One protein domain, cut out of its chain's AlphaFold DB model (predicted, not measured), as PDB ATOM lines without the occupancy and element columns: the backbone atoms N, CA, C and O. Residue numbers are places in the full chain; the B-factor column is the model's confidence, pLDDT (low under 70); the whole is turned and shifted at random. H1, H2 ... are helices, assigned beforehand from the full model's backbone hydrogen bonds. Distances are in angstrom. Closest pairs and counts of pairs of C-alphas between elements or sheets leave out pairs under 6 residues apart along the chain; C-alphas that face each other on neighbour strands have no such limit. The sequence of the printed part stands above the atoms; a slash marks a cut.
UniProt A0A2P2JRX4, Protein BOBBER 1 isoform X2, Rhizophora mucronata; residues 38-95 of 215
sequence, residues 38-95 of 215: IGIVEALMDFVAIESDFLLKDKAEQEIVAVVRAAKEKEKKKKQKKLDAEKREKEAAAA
ATOM      1  N   ILE A  38     -23.643 -18.099   2.954       94.75
ATOM      2  CA  ILE A  38     -24.021 -16.708   2.654       94.75
ATOM      3  C   ILE A  38     -25.153 -16.633   1.620       94.75
ATOM      4  O   ILE A  38     -25.976 -15.729   1.702       94.75
ATOM      5  N   GLY A  39     -25.286 -17.635   0.742       93.88
ATOM      6  CA  GLY A  39     -26.288 -17.619  -0.329       93.88
ATOM      7  C   GLY A  39     -27.739 -17.558   0.166       93.88
ATOM      8  O   GLY A  39     -28.571 -16.894  -0.443       93.88
ATOM      9  N   ILE A  40     -28.061 -18.176   1.313       96.00
ATOM     10  CA  ILE A  40     -29.409 -18.050   1.905       96.00
ATOM     11  C   ILE A  40     -29.665 -16.648   2.477       96.00
ATOM     12  O   ILE A  40     -30.807 -16.195   2.519       96.00
ATOM     13  N   VAL A  41     -28.612 -15.964   2.937       95.38
ATOM     14  CA  VAL A  41     -28.707 -14.605   3.484       95.38
ATOM     15  C   VAL A  41     -28.917 -13.613   2.349       95.38
ATOM     16  O   VAL A  41     -29.783 -12.756   2.472       95.38
ATOM     17  N   GLU A  42     -28.188 -13.766   1.244       94.62
ATOM     18  CA  GLU A  42     -28.374 -12.972   0.024       94.62
ATOM     19  C   GLU A  42     -29.805 -13.120  -0.502       94.62
ATOM     20  O   GLU A  42     -30.511 -12.123  -0.611       94.62
ATOM     21  N   ALA A  43     -30.293 -14.356  -0.664       96.31
ATOM     22  CA  ALA A  43     -31.667 -14.607  -1.101       96.31
ATOM     23  C   ALA A  43     -32.717 -13.962  -0.175       96.31
ATOM     24  O   ALA A  43     -33.728 -13.437  -0.643       96.31
ATOM     25  N   LEU A  44     -32.487 -13.986   1.143       96.25
ATOM     26  CA  LEU A  44     -33.368 -13.330   2.108       96.25
ATOM     27  C   LEU A  44     -33.333 -11.806   1.962       96.25
ATOM     28  O   LEU A  44     -34.382 -11.174   2.030       96.25
ATOM     29  N   MET A  45     -32.150 -11.211   1.791       95.75
ATOM     30  CA  MET A  45     -32.022  -9.762   1.615       95.75
ATOM     31  C   MET A  45     -32.642  -9.304   0.293       95.75
ATOM     32  O   MET A  45     -33.336  -8.293   0.294       95.75
ATOM     33  N   ASP A  46     -32.487 -10.074  -0.785       95.25
ATOM     34  CA  ASP A  46     -33.130  -9.809  -2.077       95.25
ATOM     35  C   ASP A  46     -34.659  -9.841  -1.954       95.25
ATOM     36  O   ASP A  46     -35.346  -8.932  -2.413       95.25
ATOM     37  N   PHE A  47     -35.209 -10.845  -1.261       96.31
ATOM     38  CA  PHE A  47     -36.645 -10.912  -0.985       96.31
ATOM     39  C   PHE A  47     -37.129  -9.719  -0.150       96.31
ATOM     40  O   PHE A  47     -38.154  -9.119  -0.462       96.31
ATOM     41  N   VAL A  48     -36.379  -9.334   0.888       95.25
ATOM     42  CA  VAL A  48     -36.702  -8.155   1.705       95.25
ATOM     43  C   VAL A  48     -36.639  -6.872   0.875       95.25
ATOM     44  O   VAL A  48     -37.476  -6.006   1.088       95.25
ATOM     45  N   ALA A  49     -35.701  -6.753  -0.068       94.94
ATOM     46  CA  ALA A  49     -35.591  -5.600  -0.960       94.94
ATOM     47  C   ALA A  49     -36.786  -5.472  -1.918       94.94
ATOM     48  O   ALA A  49     -37.179  -4.360  -2.260       94.94
ATOM     49  N   ILE A  50     -37.348  -6.601  -2.363       94.12
ATOM     50  CA  ILE A  50     -38.500  -6.640  -3.276       94.12
ATOM     51  C   ILE A  50     -39.803  -6.341  -2.529       94.12
ATOM     52  O   ILE A  50     -40.648  -5.600  -3.023       94.12
ATOM     53  N   GLU A  51     -39.966  -6.912  -1.337       93.50
ATOM     54  CA  GLU A  51     -41.229  -6.877  -0.593       93.50
ATOM     55  C   GLU A  51     -41.292  -5.746   0.451       93.50
ATOM     56  O   GLU A  51     -42.320  -5.556   1.107       93.50
ATOM     57  N   SER A  52     -40.198  -5.004   0.669       93.81
ATOM     58  CA  SER A  52     -40.119  -3.981   1.713       93.81
ATOM     59  C   SER A  52     -39.106  -2.865   1.443       93.81
ATOM     60  O   SER A  52     -37.977  -3.095   1.025       93.81
ATOM     61  N   ASP A  53     -39.444  -1.654   1.892       95.06
ATOM     62  CA  ASP A  53     -38.522  -0.507   1.930       95.06
ATOM     63  C   ASP A  53     -37.559  -0.538   3.131       95.06
ATOM     64  O   ASP A  53     -36.886   0.452   3.429       95.06
ATOM     65  N   PHE A  54     -37.509  -1.642   3.889       96.19
ATOM     66  CA  PHE A  54     -36.669  -1.747   5.084       96.19
ATOM     67  C   PHE A  54     -35.213  -1.365   4.801       96.19
ATOM     68  O   PHE A  54     -34.639  -0.610   5.581       96.19
ATOM     69  N   LEU A  55     -34.649  -1.822   3.679       95.38
ATOM     70  CA  LEU A  55     -33.246  -1.588   3.324       95.38
ATOM     71  C   LEU A  55     -32.938  -0.141   2.907       95.38
ATOM     72  O   LEU A  55     -31.774   0.243   2.910       95.38
ATOM     73  N   LEU A  56     -33.952   0.676   2.605       95.44
ATOM     74  CA  LEU A  56     -33.771   2.099   2.293       95.44
ATOM     75  C   LEU A  56     -33.614   2.967   3.550       95.44
ATOM     76  O   LEU A  56     -33.324   4.158   3.449       95.44
ATOM     77  N   LYS A  57     -33.826   2.406   4.746       97.06
ATOM     78  CA  LYS A  57     -33.707   3.146   6.007       97.06
ATOM     79  C   LYS A  57     -32.238   3.306   6.393       97.06
ATOM     80  O   LYS A  57     -31.513   2.319   6.467       97.06
ATOM     81  N   ASP A  58     -31.848   4.502   6.833       96.50
ATOM     82  CA  ASP A  58     -30.475   4.808   7.286       96.50
ATOM     83  C   ASP A  58     -29.957   3.882   8.406       96.50
ATOM     84  O   ASP A  58     -28.755   3.725   8.611       96.50
ATOM     85  N   LYS A  59     -30.872   3.275   9.173       96.25
ATOM     86  CA  LYS A  59     -30.553   2.364  10.283       96.25
ATOM     87  C   LYS A  59     -30.650   0.883   9.925       96.25
ATOM     88  O   LYS A  59     -30.299   0.060  10.767       96.25
ATOM     89  N   ALA A  60     -31.081   0.531   8.712       94.62
ATOM     90  CA  ALA A  60     -31.299  -0.857   8.306       94.62
ATOM     91  C   ALA A  60     -30.044  -1.713   8.517       94.62
ATOM     92  O   ALA A  60     -30.098  -2.765   9.152       94.62
ATOM     93  N   GLU A  61     -28.887  -1.207   8.085       93.94
ATOM     94  CA  GLU A  61     -27.600  -1.879   8.277       93.94
ATOM     95  C   GLU A  61     -27.263  -2.077   9.760       93.94
ATOM     96  O   GLU A  61     -26.834  -3.158  10.167       93.94
ATOM     97  N   GLN A  62     -27.493  -1.060  10.598       96.00
ATOM     98  CA  GLN A  62     -27.224  -1.142  12.037       96.00
ATOM     99  C   GLN A  62     -28.113  -2.189  12.716       96.00
ATOM    100  O   GLN A  62     -27.639  -2.941  13.573       96.00
ATOM    101  N   GLU A  63     -29.383  -2.265  12.322       96.94
ATOM    102  CA  GLU A  63     -30.343  -3.244  12.832       96.94
ATOM    103  C   GLU A  63     -29.977  -4.672  12.399       96.94
ATOM    104  O   GLU A  63     -29.924  -5.571  13.243       96.94
ATOM    105  N   ILE A  64     -29.612  -4.882  11.128       96.44
ATOM    106  CA  ILE A  64     -29.129  -6.181  10.625       96.44
ATOM    107  C   ILE A  64     -27.864  -6.609  11.383       96.44
ATOM    108  O   ILE A  64     -27.772  -7.736  11.881       96.44
ATOM    109  N   VAL A  65     -26.901  -5.699  11.549       96.31
ATOM    110  CA  VAL A  65     -25.664  -5.962  12.298       96.31
ATOM    111  C   VAL A  65     -25.959  -6.303  13.761       96.31
ATOM    112  O   VAL A  65     -25.314  -7.194  14.325       96.31
ATOM    113  N   ALA A  66     -26.939  -5.650  14.389       97.25
ATOM    114  CA  ALA A  66     -27.354  -5.959  15.754       97.25
ATOM    115  C   ALA A  66     -27.941  -7.377  15.867       97.25
ATOM    116  O   ALA A  66     -27.580  -8.114  16.791       97.25
ATOM    117  N   VAL A  67     -28.766  -7.801  14.905       96.94
ATOM    118  CA  VAL A  67     -29.306  -9.171  14.840       96.94
ATOM    119  C   VAL A  67     -28.180 -10.197  14.692       96.94
ATOM    120  O   VAL A  67     -28.130 -11.177  15.445       96.94
ATOM    121  N   VAL A  68     -27.220  -9.953  13.795       96.31
ATOM    122  CA  VAL A  68     -26.048 -10.826  13.608       96.31
ATOM    123  C   VAL A  68     -25.203 -10.896  14.882       96.31
ATOM    124  O   VAL A  68     -24.779 -11.980  15.294       96.31
ATOM    125  N   ARG A  69     -24.978  -9.763  15.558       93.62
ATOM    126  CA  ARG A  69     -24.251  -9.716  16.835       93.62
ATOM    127  C   ARG A  69     -24.952 -10.559  17.902       93.62
ATOM    128  O   ARG A  69     -24.298 -11.391  18.530       93.62
ATOM    129  N   ALA A  70     -26.268 -10.417  18.047       96.25
ATOM    130  CA  ALA A  70     -27.055 -11.202  18.994       96.25
ATOM    131  C   ALA A  70     -27.010 -12.710  18.681       96.25
ATOM    132  O   ALA A  70     -26.892 -13.533  19.594       96.25
ATOM    133  N   ALA A  71     -27.049 -13.102  17.402       94.25
ATOM    134  CA  ALA A  71     -26.896 -14.498  16.988       94.25
ATOM    135  C   ALA A  71     -25.502 -15.054  17.343       94.25
ATOM    136  O   ALA A  71     -25.396 -16.139  17.921       94.25
ATOM    137  N   LYS A  72     -24.434 -14.279  17.099       93.88
ATOM    138  CA  LYS A  72     -23.058 -14.642  17.490       93.88
ATOM    139  C   LYS A  72     -22.924 -14.833  19.001       93.88
ATOM    140  O   LYS A  72     -22.269 -15.775  19.443       93.88
ATOM    141  N   GLU A  73     -23.539 -13.970  19.806       94.56
ATOM    142  CA  GLU A  73     -23.530 -14.089  21.269       94.56
ATOM    143  C   GLU A  73     -24.307 -15.315  21.765       94.56
ATOM    144  O   GLU A  73     -23.828 -16.020  22.660       94.56
ATOM    145  N   LYS A  74     -25.461 -15.629  21.158       94.00
ATOM    146  CA  LYS A  74     -26.233 -16.845  21.467       94.00
ATOM    147  C   LYS A  74     -25.426 -18.112  21.183       94.00
ATOM    148  O   LYS A  74     -25.364 -18.988  22.047       94.00
ATOM    149  N   GLU A  75     -24.746 -18.183  20.041       89.94
ATOM    150  CA  GLU A  75     -23.884 -19.319  19.694       89.94
ATOM    151  C   GLU A  75     -22.670 -19.436  20.631       89.94
ATOM    152  O   GLU A  75     -22.358 -20.529  21.110       89.94
ATOM    153  N   LYS A  76     -22.030 -18.312  20.997       89.69
ATOM    154  CA  LYS A  76     -20.958 -18.293  22.011       89.69
ATOM    155  C   LYS A  76     -21.450 -18.799  23.370       89.69
ATOM    156  O   LYS A  76     -20.792 -19.635  23.984       89.69
ATOM    157  N   LYS A  77     -22.622 -18.348  23.833       91.62
ATOM    158  CA  LYS A  77     -23.216 -18.779  25.110       91.62
ATOM    159  C   LYS A  77     -23.622 -20.255  25.084       91.62
ATOM    160  O   LYS A  77     -23.450 -20.939  26.089       91.62
ATOM    161  N   LYS A  78     -24.116 -20.764  23.950       88.00
ATOM    162  CA  LYS A  78     -24.440 -22.187  23.750       88.00
ATOM    163  C   LYS A  78     -23.183 -23.059  23.783       88.00
ATOM    164  O   LYS A  78     -23.182 -24.072  24.479       88.00
ATOM    165  N   LYS A  79     -22.102 -22.641  23.112       83.25
ATOM    166  CA  LYS A  79     -20.790 -23.311  23.186       83.25
ATOM    167  C   LYS A  79     -20.222 -23.292  24.606       83.25
ATOM    168  O   LYS A  79     -19.820 -24.338  25.097       83.25
ATOM    169  N   GLN A  80     -20.273 -22.148  25.292       81.50
ATOM    170  CA  GLN A  80     -19.815 -22.021  26.678       81.50
ATOM    171  C   GLN A  80     -20.598 -22.940  27.628       81.50
ATOM    172  O   GLN A  80     -19.989 -23.703  28.363       81.50
ATOM    173  N   LYS A  81     -21.938 -22.955  27.554       85.44
ATOM    174  CA  LYS A  81     -22.767 -23.858  28.371       85.44
ATOM    175  C   LYS A  81     -22.489 -25.337  28.098       85.44
ATOM    176  O   LYS A  81     -22.510 -26.119  29.038       85.44
ATOM    177  N   LYS A  82     -22.240 -25.725  26.838       83.69
ATOM    178  CA  LYS A  82     -21.844 -27.101  26.494       83.69
ATOM    179  C   LYS A  82     -20.498 -27.475  27.121       83.69
ATOM    180  O   LYS A  82     -20.398 -28.544  27.705       83.69
ATOM    181  N   LEU A  83     -19.507 -26.585  27.047       76.19
ATOM    182  CA  LEU A  83     -18.189 -26.795  27.655       76.19
ATOM    183  C   LEU A  83     -18.267 -26.878  29.187       76.19
ATOM    184  O   LEU A  83     -17.649 -27.752  29.786       76.19
ATOM    185  N   ASP A  84     -19.060 -26.007  29.818       80.94
ATOM    186  CA  ASP A  84     -19.248 -26.013  31.271       80.94
ATOM    187  C   ASP A  84     -20.005 -27.266  31.743       80.94
ATOM    188  O   ASP A  84     -19.659 -27.826  32.780       80.94
ATOM    189  N   ALA A  85     -21.001 -27.740  30.983       81.19
ATOM    190  CA  ALA A  85     -21.723 -28.978  31.277       81.19
ATOM    191  C   ALA A  85     -20.821 -30.218  31.147       81.19
ATOM    192  O   ALA A  85     -20.776 -31.032  32.066       81.19
ATOM    193  N   GLU A  86     -20.036 -30.313  30.069       78.56
ATOM    194  CA  GLU A  86     -19.113 -31.434  29.848       78.56
ATOM    195  C   GLU A  86     -17.993 -31.474  30.906       78.56
ATOM    196  O   GLU A  86     -17.601 -32.545  31.376       78.56
ATOM    197  N   LYS A  87     -17.504 -30.304  31.345       74.56
ATOM    198  CA  LYS A  87     -16.536 -30.200  32.447       74.56
ATOM    199  C   LYS A  87     -17.141 -30.663  33.774       74.56
ATOM    200  O   LYS A  87     -16.481 -31.384  34.515       74.56
ATOM    201  N   ARG A  88     -18.403 -30.315  34.047       74.44
ATOM    202  CA  ARG A  88     -19.114 -30.707  35.275       74.44
ATOM    203  C   ARG A  88     -19.404 -32.208  35.339       74.44
ATOM    204  O   ARG A  88     -19.313 -32.790  36.415       74.44
ATOM    205  N   GLU A  89     -19.711 -32.837  34.206       73.50
ATOM    206  CA  GLU A  89     -19.890 -34.293  34.109       73.50
ATOM    207  C   GLU A  89     -18.565 -35.046  34.309       73.50
ATOM    208  O   GLU A  89     -18.518 -36.026  35.056       73.50
ATOM    209  N   LYS A  90     -17.458 -34.550  33.734       69.50
ATOM    210  CA  LYS A  90     -16.111 -35.114  33.949       69.50
ATOM    211  C   LYS A  90     -15.612 -34.936  35.390       69.50
ATOM    212  O   LYS A  90     -15.007 -35.852  35.940       69.50
ATOM    213  N   GLU A  91     -15.894 -33.796  36.023       67.19
ATOM    214  CA  GLU A  91     -15.539 -33.535  37.428       67.19
ATOM    215  C   GLU A  91     -16.380 -34.370  38.411       67.19
ATOM    216  O   GLU A  91     -15.845 -34.860  39.406       67.19
ATOM    217  N   ALA A  92     -17.663 -34.614  38.115       63.38
ATOM    218  CA  ALA A  92     -18.510 -35.504  38.914       63.38
ATOM    219  C   ALA A  92     -18.070 -36.980  38.821       63.38
ATOM    220  O   ALA A  92     -18.082 -37.685  39.831       63.38
ATOM    221  N   ALA A  93     -17.618 -37.437  37.647       60.44
ATOM    222  CA  ALA A  93     -17.065 -38.781  37.471       60.44
ATOM    223  C   ALA A  93     -15.712 -38.966  38.187       60.44
ATOM    224  O   ALA A  93     -15.453 -40.027  38.753       60.44
ATOM    225  N   ALA A  94     -14.865 -37.930  38.223       56.56
ATOM    226  CA  ALA A  94     -13.582 -37.964  38.929       56.56
ATOM    227  C   ALA A  94     -13.736 -37.924  40.464       56.56
ATOM    228  O   ALA A  94     -12.983 -38.586  41.179       56.56
ATOM    229  N   ALA A  95     -14.732 -37.199  40.987       55.53
ATOM    230  CA  ALA A  95     -14.993 -37.112  42.426       55.53
ATOM    231  C   ALA A  95     -15.493 -38.436  43.044       55.53
ATOM    232  O   ALA A  95     -15.245 -38.689  44.221       55.53
TER     233      ALA A  95
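What this domain is: This is residues 38 to 95 of the 215 residues of the protein "Protein BOBBER 1 isoform X2" of Rhizophora mucronata (UniProt A0A2P2JRX4). The model is a hook: one very long helix, H3, makes the shank, and the short helix H1 folds back beside its first part without meeting it, across a bend that holds the one-turn helix H2. The printed part has 58 residues with three named helices, in the order H1, H2, H3, and no named strand; the class is all helix. It is extended, a rod with spans of 59 by 22 by 13 A and a radius of gyration of the C-alphas of 19.1 A.

Where its parts are: H1, residues 39 to 51, begins at C-alpha 39 (-26.288, -17.619, -0.329) and is 18.4 A long. H2 is residues 53 to 56, 5.4 A. H3, residues 60 to 95, runs 52.4 A to C-alpha 95 (-14.993, -37.112, 42.426).

How they stand to each other: H1, with residues 48 to 49 alone, and H2 only just touch, with 3 pairs of C-alphas within 8 A, and only at the corner; the closest C-alphas, of Ala 49 and Leu 55, are 6.3 A apart. H2 and H3 are close but not clearly touching, their closest C-alphas, of Phe 54 and Ala 60, 6.3 A apart. H1 and H3 are apart. In H1 and H3 every O i to N i+4 pair is within hydrogen-bond range; H2 is too short for such a pair.

The domain as a whole: The C-alphas farthest apart, of Ile 50 and Ala 95, are 59.7 A apart. The printed part has no cut, and both links are tight. Residues 90 to 95 have pLDDT under 70.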